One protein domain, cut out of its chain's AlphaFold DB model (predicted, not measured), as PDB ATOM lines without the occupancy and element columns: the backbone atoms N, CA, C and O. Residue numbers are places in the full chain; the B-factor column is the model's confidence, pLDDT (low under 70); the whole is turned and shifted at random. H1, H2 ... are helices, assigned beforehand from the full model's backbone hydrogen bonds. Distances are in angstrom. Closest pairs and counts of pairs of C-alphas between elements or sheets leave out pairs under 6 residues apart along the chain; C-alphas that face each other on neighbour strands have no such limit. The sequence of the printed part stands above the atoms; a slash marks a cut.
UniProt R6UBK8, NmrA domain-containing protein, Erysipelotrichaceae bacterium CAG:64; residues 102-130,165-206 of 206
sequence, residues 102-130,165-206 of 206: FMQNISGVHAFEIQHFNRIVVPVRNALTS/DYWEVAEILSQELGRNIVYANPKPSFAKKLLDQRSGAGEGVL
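This is residues 102 to 130 and 165 to 206 of the 206 residues of the protein "NmrA domain-containing protein" of Erysipelotrichaceae bacterium CAG:64 (UniProt R6UBK8). Two longer helices, H3 and H4, sit at opposite ends of the longest axis, with the short helices H1 and H2 between them; the loop of residues 178 to 187 joins H3 to H4 and is paired on the way, at residues 182 to 183, with residues 119 to 120 of the loop after H2, which runs on to the cut at residue 130. The far part of H4 and the turn after it, residues 195 to 204, stick out from the body. The printed part has 71 residues, with four named helices in the order H1, H2, H3, H4 and no named strand; the class is all helix. It is compact, with a radius of gyration of the C-alphas of 12.3 A, and spans 34 by 23 by 21 A.

Find C-alpha 104 at (55.718, 106.307, 124.364), where H1, residues 104 to 107, begins. A tight link of 3 residues leads to H2, residues 111 to 117. Past the cut, look at C-alpha 166 at (66.985, 99.721, 130.370): from there H3 runs 15.8 A to residue 177. A short link of 10 residues leads to H4, residues 188 to 200, which runs 18.6 A to C-alpha 200 at (70.556, 112.914, 107.610).

H1 and H2 are close but not clearly touching; their closest C-alphas, those of Asn 105 and Ala 111, are 7.8 A apart. H3 is apart from H1, H2 and H4, and H4 is apart from H1 and H2. Between the helices, look at residues 119 to 120, which pair with residues 182 to 183 in parallel. In H2 and H3 every O i to N i+4 pair is within hydrogen-bond range, in H4 8 of 9; H1 is too short for such a pair.

The two farthest C-alphas, those of Gln 175 and Gly 200, are 33.9 A apart. Residues 131 to 164 are not printed; across this cut C-alphas 130 and 165 are 8.8 A apart. Of the links that are printed whole, none is long. The mean pLDDT of the printed part is 83.8, and residues 192 to 206, up to the chain's last residue, are under 70.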
ATOM      1  N   PHE A 102      59.023 109.565 128.650       95.06
ATOM      2  CA  PHE A 102      57.708 109.056 128.265       95.06
ATOM      3  C   PHE A 102      57.813 107.567 127.942       95.06
ATOM      4  O   PHE A 102      58.723 107.167 127.209       95.06
ATOM      5  N   MET A 103      56.851 106.764 128.394       95.62
ATOM      6  CA  MET A 103      56.728 105.364 127.969       95.62
ATOM      7  C   MET A 103      56.587 105.262 126.441       95.62
ATOM      8  O   MET A 103      57.190 104.397 125.807       95.62
ATOM      9  N   GLN A 104      55.905 106.226 125.815       94.75
ATOM     10  CA  GLN A 104      55.718 106.307 124.364       94.75
ATOM     11  C   GLN A 104      57.024 106.469 123.572       94.75
ATOM     12  O   GLN A 104      57.031 106.242 122.363       94.75
ATOM     13  N   ASN A 105      58.154 106.797 124.209       91.75
ATOM     14  CA  ASN A 105      59.449 106.763 123.526       91.75
ATOM     15  C   ASN A 105      59.829 105.336 123.100       91.75
ATOM     16  O   ASN A 105      60.465 105.159 122.058       91.75
ATOM     17  N   ILE A 106      59.396 104.320 123.855       92.81
ATOM     18  CA  ILE A 106      59.605 102.905 123.532       92.81
ATOM     19  C   ILE A 106      58.862 102.539 122.241       92.81
ATOM     20  O   ILE A 106      59.465 102.007 121.310       92.81
ATOM     21  N   SER A 107      57.581 102.900 122.144       91.06
ATOM     22  CA  SER A 107      56.739 102.659 120.962       91.06
ATOM     23  C   SER A 107      56.897 103.704 119.847       91.06
ATOM     24  O   SER A 107      56.269 103.576 118.798       91.06
ATOM     25  N   GLY A 108      57.719 104.731 120.059       90.50
ATOM     26  CA  GLY A 108      58.007 105.803 119.108       90.50
ATOM     27  C   GLY A 108      59.458 105.761 118.640       90.50
ATOM     28  O   GLY A 108      59.830 104.958 117.788       90.50
ATOM     29  N   VAL A 109      60.306 106.619 119.214       86.62
ATOM     30  CA  VAL A 109      61.707 106.811 118.786       86.62
ATOM     31  C   VAL A 109      62.575 105.548 118.852       86.62
ATOM     32  O   VAL A 109      63.559 105.427 118.113       86.62
ATOM     33  N   HIS A 110      62.239 104.608 119.736       90.00
ATOM     34  CA  HIS A 110      62.955 103.342 119.885       90.00
ATOM     35  C   HIS A 110      62.301 102.185 119.120       90.00
ATOM     36  O   HIS A 110      62.946 101.150 118.942       90.00
ATOM     37  N   ALA A 111      61.086 102.367 118.593       93.19
ATOM     38  CA  ALA A 111      60.303 101.291 117.993       93.19
ATOM     39  C   ALA A 111      61.017 100.623 116.820       93.19
ATOM     40  O   ALA A 111      61.027  99.402 116.740       93.19
ATOM     41  N   PHE A 112      61.674 101.397 115.951       93.00
ATOM     42  CA  PHE A 112      62.389 100.852 114.795       93.00
ATOM     43  C   PHE A 112      63.476  99.835 115.195       93.00
ATOM     44  O   PHE A 112      63.560  98.753 114.616       93.00
ATOM     45  N   GLU A 113      64.284 100.136 116.219       93.25
ATOM     46  CA  GLU A 113      65.334  99.212 116.686       93.25
ATOM     47  C   GLU A 113      64.749  97.987 117.384       93.25
ATOM     48  O   GLU A 113      65.232  96.869 117.200       93.25
ATOM     49  N   ILE A 114      63.674  98.186 118.145       95.81
ATOM     50  CA  ILE A 114      62.976  97.101 118.829       95.81
ATOM     51  C   ILE A 114      62.347  96.160 117.797       95.81
ATOM     52  O   ILE A 114      62.476  94.942 117.909       95.81
ATOM     53  N   GLN A 115      61.691  96.693 116.767       95.62
ATOM     54  CA  GLN A 115      61.018  95.918 115.723       95.62
ATOM     55  C   GLN A 115      62.010  95.159 114.841       95.62
ATOM     56  O   GLN A 115      61.852  93.954 114.665       95.62
ATOM     57  N   HIS A 116      63.047  95.825 114.330       95.75
ATOM     58  CA  HIS A 116      63.912  95.244 113.298       95.75
ATOM     59  C   HIS A 116      65.209  94.622 113.821       95.75
ATOM     60  O   HIS A 116      65.781  93.765 113.151       95.75
ATOM     61  N   PHE A 117      65.678  95.024 115.005       96.00
ATOM     62  CA  PHE A 117      66.986  94.617 115.530       96.00
ATOM     63  C   PHE A 117      66.931  93.996 116.929       96.00
ATOM     64  O   PHE A 117      67.987  93.698 117.486       96.00
ATOM     65  N   ASN A 118      65.733  93.779 117.488       97.50
ATOM     66  CA  ASN A 118      65.541  93.198 118.821       97.50
ATOM     67  C   ASN A 118      66.322  93.940 119.921       97.50
ATOM     68  O   ASN A 118      66.841  93.319 120.849       97.50
ATOM     69  N   ARG A 119      66.484  95.264 119.812       96.06
ATOM     70  CA  ARG A 119      67.327  95.996 120.762       96.06
ATOM     71  C   ARG A 119      66.834  97.391 121.090       96.06
ATOM     72  O   ARG A 119      66.218  98.059 120.267       96.06
ATOM     73  N   ILE A 120      67.219  97.851 122.272       94.69
ATOM     74  CA  ILE A 120      67.083  99.236 122.713       94.69
ATOM     75  C   ILE A 120      68.467  99.888 122.693       94.69
ATOM     76  O   ILE A 120      69.438  99.331 123.210       94.69
ATOM     77  N   VAL A 121      68.577 101.073 122.089       92.00
ATOM     78  CA  VAL A 121      69.860 101.763 121.880       92.00
ATOM     79  C   VAL A 121      69.812 103.150 122.516       92.00
ATOM     80  O   VAL A 121      69.404 104.120 121.882       92.00
ATOM     81  N   VAL A 122      70.237 103.237 123.780       89.94
ATOM     82  CA  VAL A 122      70.246 104.478 124.575       89.94
ATOM     83  C   VAL A 122      71.551 104.560 125.389       89.94
ATOM     84  O   VAL A 122      71.927 103.578 126.015       89.94
ATOM     85  N   PRO A 123      72.301 105.676 125.392       90.31
ATOM     86  CA  PRO A 123      73.628 105.740 126.016       90.31
ATOM     87  C   PRO A 123      73.581 106.123 127.509       90.31
ATOM     88  O   PRO A 123      74.279 107.047 127.929       90.31
ATOM     89  N   VAL A 124      72.755 105.449 128.314       89.69
ATOM     90  CA  VAL A 124      72.492 105.843 129.718       89.69
ATOM     91  C   VAL A 124      73.068 104.886 130.763       89.69
ATOM     92  O   VAL A 124      72.948 105.144 131.957       89.69
ATOM     93  N   ARG A 125      73.764 103.820 130.343       91.44
ATOM     94  CA  ARG A 125      74.346 102.813 131.250       91.44
ATOM     95  C   ARG A 125      73.277 102.279 132.214       91.44
ATOM     96  O   ARG A 125      72.227 101.868 131.735       91.44
ATOM     97  N   ASN A 126      73.544 102.302 133.517       92.50
ATOM     98  CA  ASN A 126      72.691 101.813 134.602       92.50
ATOM     99  C   ASN A 126      71.775 102.908 135.180       92.50
ATOM    100  O   ASN A 126      71.428 102.860 136.358       92.50
ATOM    101  N   ALA A 127      71.469 103.962 134.417       91.81
ATOM    102  CA  ALA A 127      70.582 105.008 134.907       91.81
ATOM    103  C   ALA A 127      69.168 104.451 135.104       91.81
ATOM    104  O   ALA A 127      68.545 103.988 134.146       91.81
ATOM    105  N   LEU A 128      68.666 104.563 136.333       94.31
ATOM    106  CA  LEU A 128      67.262 104.317 136.631       94.31
ATOM    107  C   LEU A 128      66.421 105.448 136.047       94.31
ATOM    108  O   LEU A 128      66.760 106.628 136.173       94.31
ATOM    109  N   THR A 129      65.327 105.074 135.401       91.19
ATOM    110  CA  THR A 129      64.398 105.997 134.762       91.19
ATOM    111  C   THR A 129      62.993 105.705 135.254       91.19
ATOM    112  O   THR A 129      62.482 104.603 135.081       91.19
ATOM    113  N   SER A 130      62.350 106.719 135.832       94.88
ATOM    114  CA  SER A 130      60.924 106.656 136.135       94.88
ATOM    115  C   SER A 130      60.113 107.119 134.941       94.88
ATOM    116  O   SER A 130      59.867 108.316 134.758       94.88
ATOM    117  N   ASP A 165      65.943 100.424 135.134       96.19
ATOM    118  CA  ASP A 165      66.951 100.603 134.094       96.19
ATOM    119  C   ASP A 165      66.513  99.998 132.747       96.19
ATOM    120  O   ASP A 165      65.471  99.358 132.603       96.19
ATOM    121  N   TYR A 166      67.310 100.228 131.703       95.88
ATOM    122  CA  TYR A 166      66.985  99.721 130.370       95.88
ATOM    123  C   TYR A 166      67.180  98.203 130.211       95.88
ATOM    124  O   TYR A 166      66.697  97.657 129.219       95.88
ATOM    125  N   TRP A 167      67.859  97.518 131.140       97.62
ATOM    126  CA  TRP A 167      67.888  96.053 131.167       97.62
ATOM    127  C   TRP A 167      66.538  95.508 131.618       97.62
ATOM    128  O   TRP A 167      65.993  94.648 130.933       97.62
ATOM    129  N   GLU A 168      65.967  96.072 132.680       97.62
ATOM    130  CA  GLU A 168      64.618  95.736 133.151       97.62
ATOM    131  C   GLU A 168      63.563  96.053 132.079       97.62
ATOM    132  O   GLU A 168      62.711  95.221 131.777       97.62
ATOM    133  N   VAL A 169      63.668  97.203 131.395       96.94
ATOM    134  CA  VAL A 169      62.791  97.518 130.246       96.94
ATOM    135  C   VAL A 169      62.911  96.458 129.144       96.94
ATOM    136  O   VAL A 169      61.908  96.058 128.552       96.94
ATOM    137  N   ALA A 170      64.128  96.008 128.832       97.75
ATOM    138  CA  ALA A 170      64.348  94.987 127.813       97.75
ATOM    139  C   ALA A 170      63.787  93.618 128.236       97.75
ATOM    140  O   ALA A 170      63.248  92.901 127.393       97.75
ATOM    141  N   GLU A 171      63.855  93.277 129.524       98.25
ATOM    142  CA  GLU A 171      63.232  92.077 130.084       98.25
ATOM    143  C   GLU A 171      61.706  92.128 129.961       98.25
ATOM    144  O   GLU A 171      61.118  91.208 129.390       98.25
ATOM    145  N   ILE A 172      61.077  93.232 130.379       97.75
ATOM    146  CA  ILE A 172      59.628  93.448 130.243       97.75
ATOM    147  C   ILE A 172      59.209  93.314 128.774       97.75
ATOM    148  O   ILE A 172      58.313  92.542 128.442       97.75
ATOM    149  N   LEU A 173      59.903  93.997 127.856       97.81
ATOM    150  CA  LEU A 173      59.608  93.884 126.425       97.81
ATOM    151  C   LEU A 173      59.805  92.462 125.892       97.81
ATOM    152  O   LEU A 173      59.076  92.051 124.993       97.81
ATOM    153  N   SER A 174      60.782  91.717 126.410       98.50
ATOM    154  CA  SER A 174      61.017  90.338 125.981       98.50
ATOM    155  C   SER A 174      59.865  89.418 126.362       98.50
ATOM    156  O   SER A 174      59.460  88.577 125.556       98.50
ATOM    157  N   GLN A 175      59.333  89.599 127.572       98.44
ATOM    158  CA  GLN A 175      58.179  88.861 128.079       98.44
ATOM    159  C   GLN A 175      56.925  89.194 127.262       98.44
ATOM    160  O   GLN A 175      56.302  88.290 126.709       98.44
ATOM    161  N   GLU A 176      56.618  90.482 127.093       97.69
ATOM    162  CA  GLU A 176      55.409  90.944 126.396       97.69
ATOM    163  C   GLU A 176      55.414  90.637 124.890       97.69
ATOM    164  O   GLU A 176      54.374  90.363 124.291       97.69
ATOM    165  N   LEU A 177      56.585  90.664 124.243       96.94
ATOM    166  CA  LEU A 177      56.703  90.427 122.799       96.94
ATOM    167  C   LEU A 177      57.002  88.967 122.435       96.94
ATOM    168  O   LEU A 177      57.054  88.648 121.245       96.94
ATOM    169  N   GLY A 178      57.255  88.094 123.414       97.94
ATOM    170  CA  GLY A 178      57.592  86.685 123.182       97.94
ATOM    171  C   GLY A 178      58.890  86.463 122.391       97.94
ATOM    172  O   GLY A 178      59.058  85.422 121.754       97.94
ATOM    173  N   ARG A 179      59.807  87.438 122.387       98.06
ATOM    174  CA  ARG A 179      61.112  87.364 121.707       98.06
ATOM    175  C   ARG A 179      62.162  88.136 122.491       98.06
ATOM    176  O   ARG A 179      61.853  89.160 123.077       98.06
ATOM    177  N   ASN A 180      63.409  87.678 122.454       98.25
ATOM    178  CA  ASN A 180      64.495  88.305 123.204       98.25
ATOM    179  C   ASN A 180      64.781  89.730 122.705       98.25
ATOM    180  O   ASN A 180      65.205  89.894 121.562       98.25
ATOM    181  N   ILE A 181      64.597  90.728 123.566       98.50
ATOM    182  CA  ILE A 181      64.970  92.129 123.366       98.50
ATOM    183  C   ILE A 181      66.157  92.447 124.275       98.50
ATOM    184  O   ILE A 181      66.145  92.123 125.455       98.50
ATOM    185  N   VAL A 182      67.185  93.111 123.739       97.62
ATOM    186  CA  VAL A 182      68.401  93.445 124.501       97.62
ATOM    187  C   VAL A 182      68.641  94.945 124.603       97.62
ATOM    188  O   VAL A 182      68.471  95.694 123.640       97.62
ATOM    189  N   TYR A 183      69.129  95.407 125.749       96.75
ATOM    190  CA  TYR A 183      69.668  96.755 125.870       96.75
ATOM    191  C   TYR A 183      71.126  96.791 125.400       96.75
ATOM    192  O   TYR A 183      72.013  96.180 125.989       96.75
ATOM    193  N   ALA A 184      71.396  97.521 124.315       92.75
ATOM    194  CA  ALA A 184      72.711  97.532 123.674       92.75
ATOM    195  C   ALA A 184      73.771  98.361 124.424       92.75
ATOM    196  O   ALA A 184      74.950  98.269 124.082       92.75
ATOM    197  N   ASN A 185      73.360  99.200 125.386       90.00
ATOM    198  CA  ASN A 185      74.221 100.083 126.188       90.00
ATOM    199  C   ASN A 185      75.405 100.701 125.401       90.00
ATOM    200  O   ASN A 185      76.578 100.490 125.737       90.00
ATOM    201  N   PRO A 186      75.138 101.426 124.299       86.62
ATOM    202  CA  PRO A 186      76.195 101.992 123.479       86.62
ATOM    203  C   PRO A 186      76.998 103.049 124.241       86.62
ATOM    204  O   PRO A 186      76.478 103.807 125.062       86.62
ATOM    205  N   LYS A 187      78.271 103.207 123.865       84.06
ATOM    206  CA  LYS A 187      79.039 104.395 124.263       84.06
ATOM    207  C   LYS A 187      78.337 105.662 123.735       84.06
ATOM    208  O   LYS A 187      77.854 105.640 122.599       84.06
ATOM    209  N   PRO A 188      78.362 106.794 124.465       79.06
ATOM    210  CA  PRO A 188      77.730 108.041 124.017       79.06
ATOM    211  C   PRO A 188      78.146 108.491 122.606       79.06
ATOM    212  O   PRO A 188      77.318 108.958 121.828       79.06
ATOM    213  N   SER A 189      79.412 108.278 122.233       78.00
ATOM    214  CA  SER A 189      79.935 108.600 120.899       78.00
ATOM    215  C   SER A 189      79.299 107.782 119.769       78.00
ATOM    216  O   SER A 189      79.196 108.272 118.646       78.00
ATOM    217  N   PHE A 190      78.864 106.551 120.049       76.94
ATOM    218  CA  PHE A 190      78.177 105.696 119.084       76.94
ATOM    219  C   PHE A 190      76.710 106.102 118.928       76.94
ATOM    220  O   PHE A 190      76.232 106.240 117.805       76.94
ATOM    221  N   ALA A 191      76.024 106.382 120.040       70.12
ATOM    222  CA  ALA A 191      74.645 106.866 120.014       70.12
ATOM    223  C   ALA A 191      74.511 108.194 119.246       70.12
ATOM    224  O   ALA A 191      73.590 108.343 118.449       70.12
ATOM    225  N   LYS A 192      75.473 109.117 119.406       65.81
ATOM    226  CA  LYS A 192      75.515 110.366 118.633       65.81
ATOM    227  C   LYS A 192      75.570 110.112 117.120       65.81
ATOM    228  O   LYS A 192      74.761 110.665 116.390       65.81
ATOM    229  N   LYS A 193      76.451 109.217 116.658       69.75
ATOM    230  CA  LYS A 193      76.541 108.855 115.231       69.75
ATOM    231  C   LYS A 193      75.239 108.254 114.696       69.75
ATOM    232  O   LYS A 193      74.867 108.549 113.566       69.75
ATOM    233  N   LEU A 194      74.554 107.431 115.493       68.12
ATOM    234  CA  LEU A 194      73.273 106.838 115.105       68.12
ATOM    235  C   LEU A 194      72.174 107.904 114.956       68.12
ATOM    236  O   LEU A 194      71.390 107.847 114.013       68.12
ATOM    237  N   LEU A 195      72.138 108.896 115.851       65.50
ATOM    238  CA  LEU A 195      71.210 110.030 115.766       65.50
ATOM    239  C   LEU A 195      71.518 110.946 114.571       65.50
ATOM    240  O   LEU A 195      70.596 111.355 113.866       65.50
ATOM    241  N   ASP A 196      72.797 111.214 114.301       60.75
ATOM    242  CA  ASP A 196      73.231 112.021 113.153       60.75
ATOM    243  C   ASP A 196      72.863 111.336 111.819       60.75
ATOM    244  O   ASP A 196      72.381 111.985 110.893       60.75
ATOM    245  N   GLN A 197      73.005 110.006 111.733       59.09
ATOM    246  CA  GLN A 197      72.598 109.220 110.560       59.09
ATOM    247  C   GLN A 197      71.080 109.220 110.344       59.09
ATOM    248  O   GLN A 197      70.629 109.327 109.206       59.09
ATOM    249  N   ARG A 198      70.292 109.150 111.424       60.09
ATOM    250  CA  ARG A 198      68.823 109.258 111.361       60.09
ATOM    251  C   ARG A 198      68.353 110.658 110.972       60.09
ATOM    252  O   ARG A 198      67.355 110.783 110.283       60.09
ATOM    253  N   SER A 199      69.083 111.694 111.379       48.78
ATOM    254  CA  SER A 199      68.763 113.086 111.035       48.78
ATOM    255  C   SER A 199      69.144 113.437 109.587       48.78
ATOM    256  O   SER A 199      68.526 114.311 108.988       48.78
ATOM    257  N   GLY A 200      70.150 112.763 109.014       36.50
ATOM    258  CA  GLY A 200      70.556 112.914 107.610       36.50
ATOM    259  C   GLY A 200      69.747 112.072 106.612       36.50
ATOM    260  O   GLY A 200      69.711 112.393 105.427       36.50
ATOM    261  N   ALA A 201      69.078 111.014 107.077       39.66
ATOM    262  CA  ALA A 201      68.150 110.207 106.290       39.66
ATOM    263  C   ALA A 201      66.727 110.775 106.431       39.66
ATOM    264  O   ALA A 201      65.968 110.310 107.267       39.66
ATOM    265  N   GLY A 202      66.432 111.819 105.646       31.47
ATOM    266  CA  GLY A 202      65.133 112.485 105.443       31.47
ATOM    267  C   GLY A 202      63.939 112.065 106.318       31.47
ATOM    268  O   GLY A 202      63.445 110.951 106.204       31.47
ATOM    269  N   GLU A 203      63.466 113.031 107.113       41.19
ATOM    270  CA  GLU A 203      62.145 113.160 107.751       41.19
ATOM    271  C   GLU A 203      61.214 111.933 107.739       41.19
ATOM    272  O   GLU A 203      60.607 111.576 106.730       41.19
ATOM    273  N   GLY A 204      60.982 111.381 108.929       30.61
ATOM    274  CA  GLY A 204      59.896 110.437 109.158       30.61
ATOM    275  C   GLY A 204      60.009 109.751 110.508       30.61
ATOM    276  O   GLY A 204      60.370 108.586 110.550       30.61
ATOM    277  N   VAL A 205      59.756 110.500 111.584       29.56
ATOM    278  CA  VAL A 205      59.227 110.108 112.912       29.56
ATOM    279  C   VAL A 205      59.768 111.133 113.910       29.56
ATOM    280  O   VAL A 205      60.888 110.989 114.397       29.56
ATOM    281  N   LEU A 206      58.975 112.189 114.118       31.73
ATOM    282  CA  LEU A 206      58.718 112.957 115.348       31.73
ATOM    283  C   LEU A 206      58.099 114.319 114.995       31.73
ATOM    284  O   LEU A 206      58.808 115.176 114.426       31.73
TER     285      LEU A 206